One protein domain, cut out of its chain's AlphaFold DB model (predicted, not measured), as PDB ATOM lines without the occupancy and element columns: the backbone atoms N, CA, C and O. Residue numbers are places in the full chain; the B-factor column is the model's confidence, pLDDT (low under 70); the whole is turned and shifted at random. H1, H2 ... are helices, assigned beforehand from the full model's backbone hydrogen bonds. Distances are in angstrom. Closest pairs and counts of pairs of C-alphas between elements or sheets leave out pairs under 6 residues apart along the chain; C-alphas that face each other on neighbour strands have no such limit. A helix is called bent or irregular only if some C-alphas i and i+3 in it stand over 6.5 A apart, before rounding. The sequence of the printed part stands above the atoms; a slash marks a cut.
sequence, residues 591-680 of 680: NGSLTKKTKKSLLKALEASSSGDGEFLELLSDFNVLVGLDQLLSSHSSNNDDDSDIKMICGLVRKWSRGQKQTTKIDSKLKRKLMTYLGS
ATOM      1  N   ASN A 591      43.594   0.045 -27.831       84.69
ATOM      2  CA  ASN A 591      44.071   1.234 -28.555       84.69
ATOM      3  C   ASN A 591      44.442   2.443 -27.675       84.69
ATOM      4  O   ASN A 591      44.795   3.482 -28.216       84.69
ATOM      5  N   GLY A 592      44.324   2.357 -26.345       86.62
ATOM      6  CA  GLY A 592      44.584   3.480 -25.432       86.62
ATOM      7  C   GLY A 592      43.435   4.492 -25.302       86.62
ATOM      8  O   GLY A 592      43.410   5.258 -24.344       86.62
ATOM      9  N   SER A 593      42.429   4.457 -26.186       90.56
ATOM     10  CA  SER A 593      41.335   5.440 -26.164       90.56
ATOM     11  C   SER A 593      40.477   5.345 -24.897       90.56
ATOM     12  O   SER A 593      40.241   4.254 -24.365       90.56
ATOM     13  N   LEU A 594      39.933   6.478 -24.442       92.81
ATOM     14  CA  LEU A 594      39.025   6.535 -23.290       92.81
ATOM     15  C   LEU A 594      37.829   5.579 -23.445       92.81
ATOM     16  O   LEU A 594      37.222   5.450 -24.518       92.81
ATOM     17  N   THR A 595      37.435   4.916 -22.352       93.44
ATOM     18  CA  THR A 595      36.194   4.123 -22.364       93.44
ATOM     19  C   THR A 595      34.963   5.034 -22.421       93.44
ATOM     20  O   THR A 595      34.990   6.173 -21.952       93.44
ATOM     21  N   LYS A 596      33.829   4.519 -22.925       93.62
ATOM     22  CA  LYS A 596      32.548   5.258 -22.913       93.62
ATOM     23  C   LYS A 596      32.116   5.661 -21.492       93.62
ATOM     24  O   LYS A 596      31.453   6.680 -21.330       93.62
ATOM     25  N   LYS A 597      32.493   4.882 -20.468       92.88
ATOM     26  CA  LYS A 597      32.226   5.196 -19.056       92.88
ATOM     27  C   LYS A 597      33.091   6.370 -18.589       92.88
ATOM     28  O   LYS A 597      32.559   7.306 -18.005       92.88
ATOM     29  N   THR A 598      34.383   6.356 -18.920       93.12
ATOM     30  CA  THR A 598      35.326   7.442 -18.606       93.12
ATOM     31  C   THR A 598      34.923   8.745 -19.294       93.12
ATOM     32  O   THR A 598      34.793   9.754 -18.609       93.12
ATOM     33  N   LYS A 599      34.613   8.717 -20.605       94.94
ATOM     34  CA  LYS A 599      34.084   9.885 -21.340       94.94
ATOM     35  C   LYS A 599      32.864  10.490 -20.639       94.94
ATOM     36  O   LYS A 599      32.861  11.681 -20.350       94.94
ATOM     37  N   LYS A 600      31.861   9.669 -20.295       94.69
ATOM     38  CA  LYS A 600      30.656  10.124 -19.577       94.69
ATOM     39  C   LYS A 600      30.953  10.677 -18.181       94.69
ATOM     40  O   LYS A 600      30.307  11.632 -17.773       94.69
ATOM     41  N   SER A 601      31.908  10.096 -17.453       93.38
ATOM     42  CA  SER A 601      32.310  10.588 -16.128       93.38
ATOM     43  C   SER A 601      33.005  11.946 -16.214       93.38
ATOM     44  O   SER A 601      32.690  12.837 -15.433       93.38
ATOM     45  N   LEU A 602      33.904  12.118 -17.189       95.12
ATOM     46  CA  LEU A 602      34.570  13.390 -17.468       95.12
ATOM     47  C   LEU A 602      33.564  14.455 -17.911       95.12
ATOM     48  O   LEU A 602      33.583  15.551 -17.366       95.12
ATOM     49  N   LEU A 603      32.654  14.126 -18.835       96.06
ATOM     50  CA  LEU A 603      31.605  15.041 -19.287       96.06
ATOM     51  C   LEU A 603      30.714  15.481 -18.114       96.06
ATOM     52  O   LEU A 603      30.559  16.675 -17.886       96.06
ATOM     53  N   LYS A 604      30.235  14.536 -17.292       95.56
ATOM     54  CA  LYS A 604      29.429  14.838 -16.097       95.56
ATOM     55  C   LYS A 604      30.172  15.742 -15.104       95.56
ATOM     56  O   LYS A 604      29.581  16.690 -14.597       95.56
ATOM     57  N   ALA A 605      31.449  15.476 -14.825       94.50
ATOM     58  CA  ALA A 605      32.251  16.319 -13.936       94.50
ATOM     59  C   ALA A 605      32.500  17.718 -14.539       94.50
ATOM     60  O   ALA A 605      32.539  18.716 -13.819       94.50
ATOM     61  N   LEU A 606      32.613  17.811 -15.869       95.50
ATOM     62  CA  LEU A 606      32.739  19.074 -16.598       95.50
ATOM     63  C   LEU A 606      31.415  19.862 -16.640       95.50
ATOM     64  O   LEU A 606      31.453  21.090 -16.676       95.50
ATOM     65  N   GLU A 607      30.258  19.199 -16.565       95.06
ATOM     66  CA  GLU A 607      28.920  19.807 -16.434       95.06
ATOM     67  C   GLU A 607      28.614  20.254 -14.993       95.06
ATOM     68  O   GLU A 607      28.176  21.384 -14.778       95.06
ATOM     69  N   ALA A 608      28.912  19.413 -13.996       93.31
ATOM     70  CA  ALA A 608      28.716  19.699 -12.565       93.31
ATOM     71  C   ALA A 608      29.617  20.830 -12.029       93.31
ATOM     72  O   ALA A 608      29.396  21.371 -10.948       93.31
ATOM     73  N   SER A 609      30.620  21.221 -12.811       81.06
ATOM     74  CA  SER A 609      31.629  22.236 -12.502       81.06
ATOM     75  C   SER A 609      31.114  23.667 -12.255       81.06
ATOM     76  O   SER A 609      31.924  24.562 -12.006       81.06
ATOM     77  N   SER A 610      29.800  23.913 -12.290       79.81
ATOM     78  CA  SER A 610      29.194  25.174 -11.834       79.81
ATOM     79  C   SER A 610      29.521  25.484 -10.365       79.81
ATOM     80  O   SER A 610      29.608  26.655 -10.000       79.81
ATOM     81  N   SER A 611      29.785  24.457  -9.548       77.12
ATOM     82  CA  SER A 611      30.297  24.579  -8.173       77.12
ATOM     83  C   SER A 611      31.830  24.503  -8.042       77.12
ATOM     84  O   SER A 611      32.351  24.672  -6.943       77.12
ATOM     85  N   GLY A 612      32.565  24.259  -9.135       87.19
ATOM     86  CA  GLY A 612      34.033  24.200  -9.176       87.19
ATOM     87  C   GLY A 612      34.589  23.054 -10.032       87.19
ATOM     88  O   GLY A 612      34.048  21.955 -10.045       87.19
ATOM     89  N   ASP A 613      35.720  23.281 -10.708       93.81
ATOM     90  CA  ASP A 613      36.344  22.322 -11.647       93.81
ATOM     91  C   ASP A 613      37.048  21.114 -10.968       93.81
ATOM     92  O   ASP A 613      37.740  20.335 -11.626       93.81
ATOM     93  N   GLY A 614      36.915  20.953  -9.647       93.31
ATOM     94  CA  GLY A 614      37.758  20.060  -8.846       93.31
ATOM     95  C   GLY A 614      37.580  18.563  -9.118       93.31
ATOM     96  O   GLY A 614      38.574  17.855  -9.254       93.31
ATOM     97  N   GLU A 615      36.339  18.085  -9.255       92.88
ATOM     98  CA  GLU A 615      36.046  16.673  -9.574       92.88
ATOM     99  C   GLU A 615      36.635  16.285 -10.942       92.88
ATOM    100  O   GLU A 615      37.228  15.219 -11.104       92.88
ATOM    101  N   PHE A 616      36.551  17.191 -11.919       94.75
ATOM    102  CA  PHE A 616      37.119  16.985 -13.247       94.75
ATOM    103  C   PHE A 616      38.654  16.958 -13.218       94.75
ATOM    104  O   PHE A 616      39.261  16.078 -13.826       94.75
ATOM    105  N   LEU A 617      39.297  17.871 -12.481       95.19
ATOM    106  CA  LEU A 617      40.757  17.884 -12.328       95.19
ATOM    107  C   LEU A 617      41.282  16.670 -11.541       95.19
ATOM    108  O   LEU A 617      42.377  16.191 -11.830       95.19
ATOM    109  N   GLU A 618      40.509  16.126 -10.598       93.81
ATOM    110  CA  GLU A 618      40.833  14.866  -9.916       93.81
ATOM    111  C   GLU A 618      40.749  13.656 -10.864       93.81
ATOM    112  O   GLU A 618      41.653  12.819 -10.859       93.81
ATOM    113  N   LEU A 619      39.742  13.596 -11.746       93.50
ATOM    114  CA  LEU A 619      39.660  12.572 -12.800       93.50
ATOM    115  C   LEU A 619      40.776  12.709 -13.852       93.50
ATOM    116  O   LEU A 619      41.292  11.698 -14.325       93.50
ATOM    117  N   LEU A 620      41.182  13.938 -14.195       94.88
ATOM    118  CA  LEU A 620      42.345  14.195 -15.055       94.88
ATOM    119  C   LEU A 620      43.696  13.991 -14.351       94.88
ATOM    120  O   LEU A 620      44.726  13.976 -15.018       94.88
ATOM    121  N   SER A 621      43.721  13.785 -13.031       95.12
ATOM    122  CA  SER A 621      44.937  13.407 -12.293       95.12
ATOM    123  C   SER A 621      45.260  11.906 -12.422       95.12
ATOM    124  O   SER A 621      45.989  11.352 -11.605       95.12
ATOM    125  N   ASP A 622      44.719  11.231 -13.438       94.75
ATOM    126  CA  ASP A 622      45.086   9.883 -13.873       94.75
ATOM    127  C   ASP A 622      45.864   9.985 -15.195       94.75
ATOM    128  O   ASP A 622      45.315  10.395 -16.219       94.75
ATOM    129  N   PHE A 623      47.140   9.595 -15.192       95.75
ATOM    130  CA  PHE A 623      47.999   9.677 -16.375       95.75
ATOM    131  C   PHE A 623      47.420   8.928 -17.586       95.75
ATOM    132  O   PHE A 623      47.486   9.420 -18.711       95.75
ATOM    133  N   ASN A 624      46.766   7.783 -17.370       93.62
ATOM    134  CA  ASN A 624      46.160   7.021 -18.463       93.62
ATOM    135  C   ASN A 624      44.932   7.743 -19.044       93.62
ATOM    136  O   ASN A 624      44.659   7.623 -20.236       93.62
ATOM    137  N   VAL A 625      44.215   8.534 -18.236       95.19
ATOM    138  CA  VAL A 625      43.143   9.413 -18.733       95.19
ATOM    139  C   VAL A 625      43.722  10.540 -19.587       95.19
ATOM    140  O   VAL A 625      43.149  10.839 -20.631       95.19
ATOM    141  N   LEU A 626      44.863  11.120 -19.200       96.00
ATOM    142  CA  LEU A 626      45.541  12.149 -19.999       96.00
ATOM    143  C   LEU A 626      46.013  11.609 -21.354       96.00
ATOM    144  O   LEU A 626      45.721  12.236 -22.366       96.00
ATOM    145  N   VAL A 627      46.637  10.427 -21.401       94.31
ATOM    146  CA  VAL A 627      47.022   9.769 -22.668       94.31
ATOM    147  C   VAL A 627      45.795   9.498 -23.550       94.31
ATOM    148  O   VAL A 627      45.799   9.802 -24.740       94.31
ATOM    149  N   GLY A 628      44.708   8.973 -22.975       93.94
ATOM    150  CA  GLY A 628      43.471   8.729 -23.723       93.94
ATOM    151  C   GLY A 628      42.759  10.008 -24.192       93.94
ATOM    152  O   GLY A 628      41.996   9.956 -25.160       93.94
ATOM    153  N   LEU A 629      42.976  11.139 -23.509       95.31
ATOM    154  CA  LEU A 629      42.453  12.456 -23.881       95.31
ATOM    155  C   LEU A 629      43.305  13.119 -24.970       95.31
ATOM    156  O   LEU A 629      42.737  13.669 -25.904       95.31
ATOM    157  N   ASP A 630      44.631  13.019 -24.890       94.88
ATOM    158  CA  ASP A 630      45.571  13.479 -25.921       94.88
ATOM    159  C   ASP A 630      45.255  12.835 -27.280       94.88
ATOM    160  O   ASP A 630      44.974  13.536 -28.250       94.88
ATOM    161  N   GLN A 631      45.104  11.504 -27.310       92.38
ATOM    162  CA  GLN A 631      44.654  10.768 -28.501       92.38
ATOM    163  C   GLN A 631      43.316  11.275 -29.070       92.38
ATOM    164  O   GLN A 631      43.111  11.253 -30.282       92.38
ATOM    165  N   LEU A 632      42.387  11.697 -28.205       93.69
ATOM    166  CA  LEU A 632      41.071  12.200 -28.603       93.69
ATOM    167  C   LEU A 632      41.140  13.632 -29.154       93.69
ATOM    168  O   LEU A 632      40.352  13.971 -30.034       93.69
ATOM    169  N   LEU A 633      42.054  14.460 -28.645       92.88
ATOM    170  CA  LEU A 633      42.302  15.810 -29.153       92.88
ATOM    171  C   LEU A 633      43.019  15.743 -30.508       92.88
ATOM    172  O   LEU A 633      42.494  16.275 -31.486       92.88
ATOM    173  N   SER A 634      44.119  14.983 -30.596       90.44
ATOM    174  CA  SER A 634      44.870  14.772 -31.843       90.44
ATOM    175  C   SER A 634      44.038  14.147 -32.969       90.44
ATOM    176  O   SER A 634      44.369  14.316 -34.136       90.44
ATOM    177  N   SER A 635      42.957  13.416 -32.665       89.44
ATOM    178  CA  SER A 635      42.086  12.848 -33.705       89.44
ATOM    179  C   SER A 635      41.061  13.834 -34.280       89.44
ATOM    180  O   SER A 635      40.394  13.496 -35.254       89.44
ATOM    181  N   HIS A 636      40.852  14.992 -33.646       88.06
ATOM    182  CA  HIS A 636      39.812  15.962 -34.020       88.06
ATOM    183  C   HIS A 636      40.364  17.277 -34.580       88.06
ATOM    184  O   HIS A 636      39.581  18.150 -34.960       88.06
ATOM    185  N   SER A 637      41.682  17.438 -34.615       82.00
ATOM    186  CA  SER A 637      42.338  18.649 -35.084       82.00
ATOM    187  C   SER A 637      43.304  18.328 -36.216       82.00
ATOM    188  O   SER A 637      44.005  17.322 -36.206       82.00
ATOM    189  N   SER A 638      43.292  19.188 -37.229       79.19
ATOM    190  CA  SER A 638      44.157  19.111 -38.407       79.19
ATOM    191  C   SER A 638      45.363  20.050 -38.319       79.19
ATOM    192  O   SER A 638      46.107  20.172 -39.288       79.19
ATOM    193  N   ASN A 639      45.511  20.778 -37.207       75.69
ATOM    194  CA  ASN A 639      46.379  21.949 -37.106       75.69
ATOM    195  C   ASN A 639      47.374  21.795 -35.948       75.69
ATOM    196  O   ASN A 639      47.032  21.265 -34.897       75.69
ATOM    197  N   ASN A 640      48.570  22.373 -36.089       75.38
ATOM    198  CA  ASN A 640      49.666  22.308 -35.103       75.38
ATOM    199  C   ASN A 640      49.379  22.978 -33.729       75.38
ATOM    200  O   ASN A 640      50.292  23.119 -32.917       75.38
ATOM    201  N   ASP A 641      48.146  23.409 -33.454       77.19
ATOM    202  CA  ASP A 641      47.745  24.054 -32.194       77.19
ATOM    203  C   ASP A 641      47.525  23.053 -31.036       77.19
ATOM    204  O   ASP A 641      47.426  23.464 -29.876       77.19
ATOM    205  N   ASP A 642      47.453  21.750 -31.321       74.44
ATOM    206  CA  ASP A 642      47.061  20.689 -30.374       74.44
ATOM    207  C   ASP A 642      47.940  20.623 -29.129       74.44
ATOM    208  O   ASP A 642      47.447  20.563 -27.996       74.44
ATOM    209  N   ASP A 643      49.251  20.720 -29.348       88.88
ATOM    210  CA  ASP A 643      50.266  20.705 -28.301       88.88
ATOM    211  C   ASP A 643      50.072  21.863 -27.304       88.88
ATOM    212  O   ASP A 643      50.519  21.776 -26.162       88.88
ATOM    213  N   SER A 644      49.374  22.938 -27.693       93.06
ATOM    214  CA  SER A 644      49.037  24.067 -26.818       93.06
ATOM    215  C   SER A 644      47.902  23.729 -25.845       93.06
ATOM    216  O   SER A 644      48.042  23.939 -24.635       93.06
ATOM    217  N   ASP A 645      46.801  23.149 -26.342       93.56
ATOM    218  CA  ASP A 645      45.648  22.766 -25.515       93.56
ATOM    219  C   ASP A 645      46.051  21.681 -24.494       93.56
ATOM    220  O   ASP A 645      45.774  21.820 -23.297       93.56
ATOM    221  N   ILE A 646      46.760  20.627 -24.920       95.38
ATOM    222  CA  ILE A 646      47.164  19.535 -24.016       95.38
ATOM    223  C   ILE A 646      48.222  19.978 -22.995       95.38
ATOM    224  O   ILE A 646      48.150  19.600 -21.822       95.38
ATOM    225  N   LYS A 647      49.153  20.860 -23.380       96.44
ATOM    226  CA  LYS A 647      50.115  21.492 -22.462       96.44
ATOM    227  C   LYS A 647      49.417  22.386 -21.438       96.44
ATOM    228  O   LYS A 647      49.826  22.404 -20.274       96.44
ATOM    229  N   MET A 648      48.348  23.088 -21.826       96.44
ATOM    230  CA  MET A 648      47.514  23.854 -20.897       96.44
ATOM    231  C   MET A 648      46.801  22.930 -19.899       96.44
ATOM    232  O   MET A 648      46.860  23.190 -18.695       96.44
ATOM    233  N   ILE A 649      46.208  21.823 -20.362       96.94
ATOM    234  CA  ILE A 649      45.576  20.805 -19.501       96.94
ATOM    235  C   ILE A 649      46.596  20.216 -18.516       96.94
ATOM    236  O   ILE A 649      46.369  20.246 -17.306       96.94
ATOM    237  N   CYS A 650      47.751  19.752 -19.002       97.50
ATOM    238  CA  CYS A 650      48.821  19.212 -18.158       97.50
ATOM    239  C   CYS A 650      49.325  20.254 -17.146       97.50
ATOM    240  O   CYS A 650      49.563  19.927 -15.984       97.50
ATOM    241  N   GLY A 651      49.418  21.528 -17.541       97.44
ATOM    242  CA  GLY A 651      49.757  22.637 -16.648       97.44
ATOM    243  C   GLY A 651      48.733  22.868 -15.530       97.44
ATOM    244  O   GLY A 651      49.128  23.178 -14.404       97.44
ATOM    245  N   LEU A 652      47.435  22.693 -15.802       97.38
ATOM    246  CA  LEU A 652      46.372  22.753 -14.790       97.38
ATOM    247  C   LEU A 652      46.440  21.547 -13.844       97.38
ATOM    248  O   LEU A 652      46.469  21.732 -12.628       97.38
ATOM    249  N   VAL A 653      46.561  20.329 -14.378       96.94
ATOM    250  CA  VAL A 653      46.681  19.097 -13.574       96.94
ATOM    251  C   VAL A 653      47.937  19.127 -12.694       96.94
ATOM    252  O   VAL A 653      47.866  18.775 -11.519       96.94
ATOM    253  N   ARG A 654      49.061  19.657 -13.193       96.44
ATOM    254  CA  ARG A 654      50.303  19.853 -12.424       96.44
ATOM    255  C   ARG A 654      50.168  20.882 -11.292       96.44
ATOM    256  O   ARG A 654      50.836  20.754 -10.269       96.44
ATOM    257  N   LYS A 655      49.333  21.918 -11.447       96.12
ATOM    258  CA  LYS A 655      49.016  22.869 -10.358       96.12
ATOM    259  C   LYS A 655      48.090  22.231  -9.323       96.12
ATOM    260  O   LYS A 655      48.342  22.345  -8.123       96.12
ATOM    261  N   TRP A 656      47.065  21.518  -9.789       95.44
ATOM    262  CA  TRP A 656      46.110  20.795  -8.952       95.44
ATOM    263  C   TRP A 656      46.790  19.738  -8.072       95.44
ATOM    264  O   TRP A 656      46.610  19.747  -6.852       95.44
ATOM    265  N   SER A 657      47.634  18.887  -8.665       92.94
ATOM    266  CA  SER A 657      48.381  17.835  -7.962       92.94
ATOM    267  C   SER A 657      49.364  18.395  -6.927       92.94
ATOM    268  O   SER A 657      49.522  17.817  -5.858       92.94
ATOM    269  N   ARG A 658      49.937  19.582  -7.173       92.44
ATOM    270  CA  ARG A 658      50.749  20.352  -6.206       92.44
ATOM    271  C   ARG A 658      49.939  21.017  -5.080       92.44
ATOM    272  O   ARG A 658      50.489  21.814  -4.325       92.44
ATOM    273  N   GLY A 659      48.641  20.737  -4.969       93.75
ATOM    274  CA  GLY A 659      47.775  21.246  -3.905       93.75
ATOM    275  C   GLY A 659      47.159  22.625  -4.163       93.75
ATOM    276  O   GLY A 659      46.425  23.116  -3.309       93.75
ATOM    277  N   GLN A 660      47.364  23.243  -5.335       94.12
ATOM    278  CA  GLN A 660      46.790  24.557  -5.683       94.12
ATOM    279  C   GLN A 660      45.306  24.454  -6.097       94.12
ATOM    280  O   GLN A 660      44.880  24.969  -7.131       94.12
ATOM    281  N   LYS A 661      44.503  23.746  -5.293       93.38
ATOM    282  CA  LYS A 661      43.137  23.331  -5.646       93.38
ATOM    283  C   LYS A 661      42.178  24.508  -5.839       93.38
ATOM    284  O   LYS A 661      41.422  24.531  -6.798       93.38
ATOM    285  N   GLN A 662      42.229  25.513  -4.964       91.25
ATOM    286  CA  GLN A 662      41.282  26.642  -4.989       91.25
ATOM    287  C   GLN A 662      41.530  27.643  -6.133       91.25
ATOM    288  O   GLN A 662      40.607  28.333  -6.562       91.25
ATOM    289  N   THR A 663      42.769  27.744  -6.623       92.88
ATOM    290  CA  THR A 663      43.176  28.725  -7.645       92.88
ATOM    291  C   THR A 663      43.215  28.151  -9.060       92.88
ATOM    292  O   THR A 663      43.253  28.911 -10.028       92.88
ATOM    293  N   THR A 664      43.186  26.824  -9.207       95.69
ATOM    294  CA  THR A 664      43.203  26.157 -10.513       95.69
ATOM    295  C   THR A 664      41.788  26.117 -11.094       95.69
ATOM    296  O   THR A 664      40.968  25.300 -10.685       95.69
ATOM    297  N   LYS A 665      41.509  27.006 -12.053       96.19
ATOM    298  CA  LYS A 665      40.263  27.047 -12.834       96.19
ATOM    299  C   LYS A 665      40.549  26.759 -14.304       96.19
ATOM    300  O   LYS A 665      41.601  27.148 -14.814       96.19
ATOM    301  N   ILE A 666      39.615  26.098 -14.978       96.12
ATOM    302  CA  ILE A 666      39.711  25.776 -16.405       96.12
ATOM    303  C   ILE A 666      39.192  26.968 -17.211       96.12
ATOM    304  O   ILE A 666      38.143  27.529 -16.893       96.12
ATOM    305  N   ASP A 667      39.902  27.356 -18.272       96.00
ATOM    306  CA  ASP A 667      39.404  28.397 -19.172       96.00
ATOM    307  C   ASP A 667      38.109  27.948 -19.870       96.00
ATOM    308  O   ASP A 667      38.002  26.843 -20.400       96.00
ATOM    309  N   SER A 668      37.135  28.852 -19.909       95.44
ATOM    310  CA  SER A 668      35.850  28.717 -20.589       95.44
ATOM    311  C   SER A 668      35.951  28.251 -22.050       95.44
ATOM    312  O   SER A 668      35.112  27.458 -22.489       95.44
ATOM    313  N   LYS A 669      36.977  28.684 -22.803       95.31
ATOM    314  CA  LYS A 669      37.196  28.269 -24.199       95.31
ATOM    315  C   LYS A 669      37.642  26.809 -24.276       95.31
ATOM    316  O   LYS A 669      37.034  26.024 -25.004       95.31
ATOM    317  N   LEU A 670      38.653  26.437 -23.488       94.94
ATOM    318  CA  LEU A 670      39.151  25.061 -23.373       94.94
ATOM    319  C   LEU A 670      38.053  24.110 -22.869       94.94
ATOM    320  O   LEU A 670      37.843  23.040 -23.430       94.94
ATOM    321  N   LYS A 671      37.282  24.541 -21.870       95.75
ATOM    322  CA  LYS A 671      36.121  23.825 -21.327       95.75
ATOM    323  C   LYS A 671      35.059  23.556 -22.393       95.75
ATOM    324  O   LYS A 671      34.585  22.430 -22.500       95.75
ATOM    325  N   ARG A 672      34.731  24.549 -23.232       95.62
ATOM    326  CA  ARG A 672      33.795  24.373 -24.355       95.62
ATOM    327  C   ARG A 672      34.327  23.386 -25.402       95.62
ATOM    328  O   ARG A 672      33.570  22.514 -25.808       95.62
ATOM    329  N   LYS A 673      35.610  23.478 -25.785       94.69
ATOM    330  CA  LYS A 673      36.262  22.489 -26.670       94.69
ATOM    331  C   LYS A 673      36.142  21.068 -26.100       94.69
ATOM    332  O   LYS A 673      35.669  20.163 -26.780       94.69
ATOM    333  N   LEU A 674      36.515  20.886 -24.830       95.56
ATOM    334  CA  LEU A 674      36.478  19.590 -24.144       95.56
ATOM    335  C   LEU A 674      35.062  19.001 -24.070       95.56
ATOM    336  O   LEU A 674      34.910  17.807 -24.302       95.56
ATOM    337  N   MET A 675      34.029  19.818 -23.827       95.81
ATOM    338  CA  MET A 675      32.628  19.375 -23.920       95.81
ATOM    339  C   MET A 675      32.302  18.815 -25.311       95.81
ATOM    340  O   MET A 675      31.733  17.731 -25.413       95.81
ATOM    341  N   THR A 676      32.694  19.516 -26.381       95.75
ATOM    342  CA  THR A 676      32.458  19.072 -27.764       95.75
ATOM    343  C   THR A 676      33.153  17.740 -28.069       95.75
ATOM    344  O   THR A 676      32.508  16.837 -28.594       95.75
ATOM    345  N   TYR A 677      34.427  17.572 -27.694       94.31
ATOM    346  CA  TYR A 677      35.192  16.342 -27.974       94.31
ATOM    347  C   TYR A 677      34.833  15.146 -27.066       94.31
ATOM    348  O   TYR A 677      34.996  13.983 -27.447       94.31
ATOM    349  N   LEU A 678      34.356  15.398 -25.841       95.19
ATOM    350  CA  LEU A 678      33.860  14.345 -24.945       95.19
ATOM    351  C   LEU A 678      32.417  13.928 -25.272       95.19
ATOM    352  O   LEU A 678      32.029  12.813 -24.916       95.19
ATOM    353  N   GLY A 679      31.655  14.800 -25.940       94.00
ATOM    354  CA  GLY A 679      30.309  14.531 -26.444       94.00
ATOM    355  C   GLY A 679      30.256  13.708 -27.740       94.00
ATOM    356  O   GLY A 679      29.218  13.096 -27.994       94.00
ATOM    357  N   SER A 680      31.344  13.662 -28.526       87.81
ATOM    358  CA  SER A 680      31.495  12.783 -29.705       87.81
ATOM    359  C   SER A 680      31.890  11.340 -29.361       87.81
ATOM    360  O   SER A 680      31.512  10.429 -30.126       87.81
TER     361      SER A 680
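Overview. This is residues 591 to 680 of the 680 residues of an uncharacterized protein of Fragilariopsis cylindrus CCMP1102 (UniProt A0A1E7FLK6). This is a compact body of five helices in two crossed groups: H1 with H2 and H5 packed on it, both running opposite to it, and the helical hairpin of H3 and H4, which crosses H2 and H5 on their side away from H1. The printed part has 90 residues, with H1 to H5 in order along the chain and no named strand: all helix, mostly aligned packing. The radius of gyration of the C-alphas is 12.3 A, and the rounded outline spans 34 by 27 by 23 A.

Arrangement. H1, residues 596 to 611, forms a hairpin with H2, residues 614 to 619, at a shallow tilt of 14 degrees; their closest C-alphas, of Ala 605 and Phe 616, are 5.0 A apart. H1 touches H5, residues 668 to 679, opposite ways at a shallow tilt of 30 degrees, closest at the C-alphas of Lys 599 and Leu 678, 5.7 A. H2 touches H4, residues 642 to 657, at a steep tilt of 69.8 degrees, only just short of about perpendicular; the closest C-alphas are those of Leu 617 and Val 653, 6.2 A. H4 forms a hairpin with H3, residues 623 to 634, where the closest C-alphas, of Ser 634 and Asp 642, are 6.5 A apart. H3 and H5 are close but not clearly touching, about perpendicular at 90 degrees; the closest C-alphas are those of Leu 632 and Tyr 677, 7.2 A. H1 and H4 are apart. Every O i to N i+4 pair is within hydrogen-bond range in H2, H4 and H5, against 10 of 12 in H1 and 7 of 8 in H3.

Along the chain. H1 begins at C-alpha 596 (32.548, 5.258, -22.913) and measures 24.4 A; it is irregular, with C-alphas 607 and 610 7.1 A apart. H4 measures 22.6 A, H3 16.6 A and H2 8.7 A. H5, 16.3 A, ends at C-alpha 679 (30.309, 14.531, -26.444).

Size, cuts and confidence. The farthest C-alphas, of Asn 591 and Gln 662, are 34.8 A apart. The printed part has no cut and no long link. Mean pLDDT of the printed part is 92.4, and no printed residue is under 70.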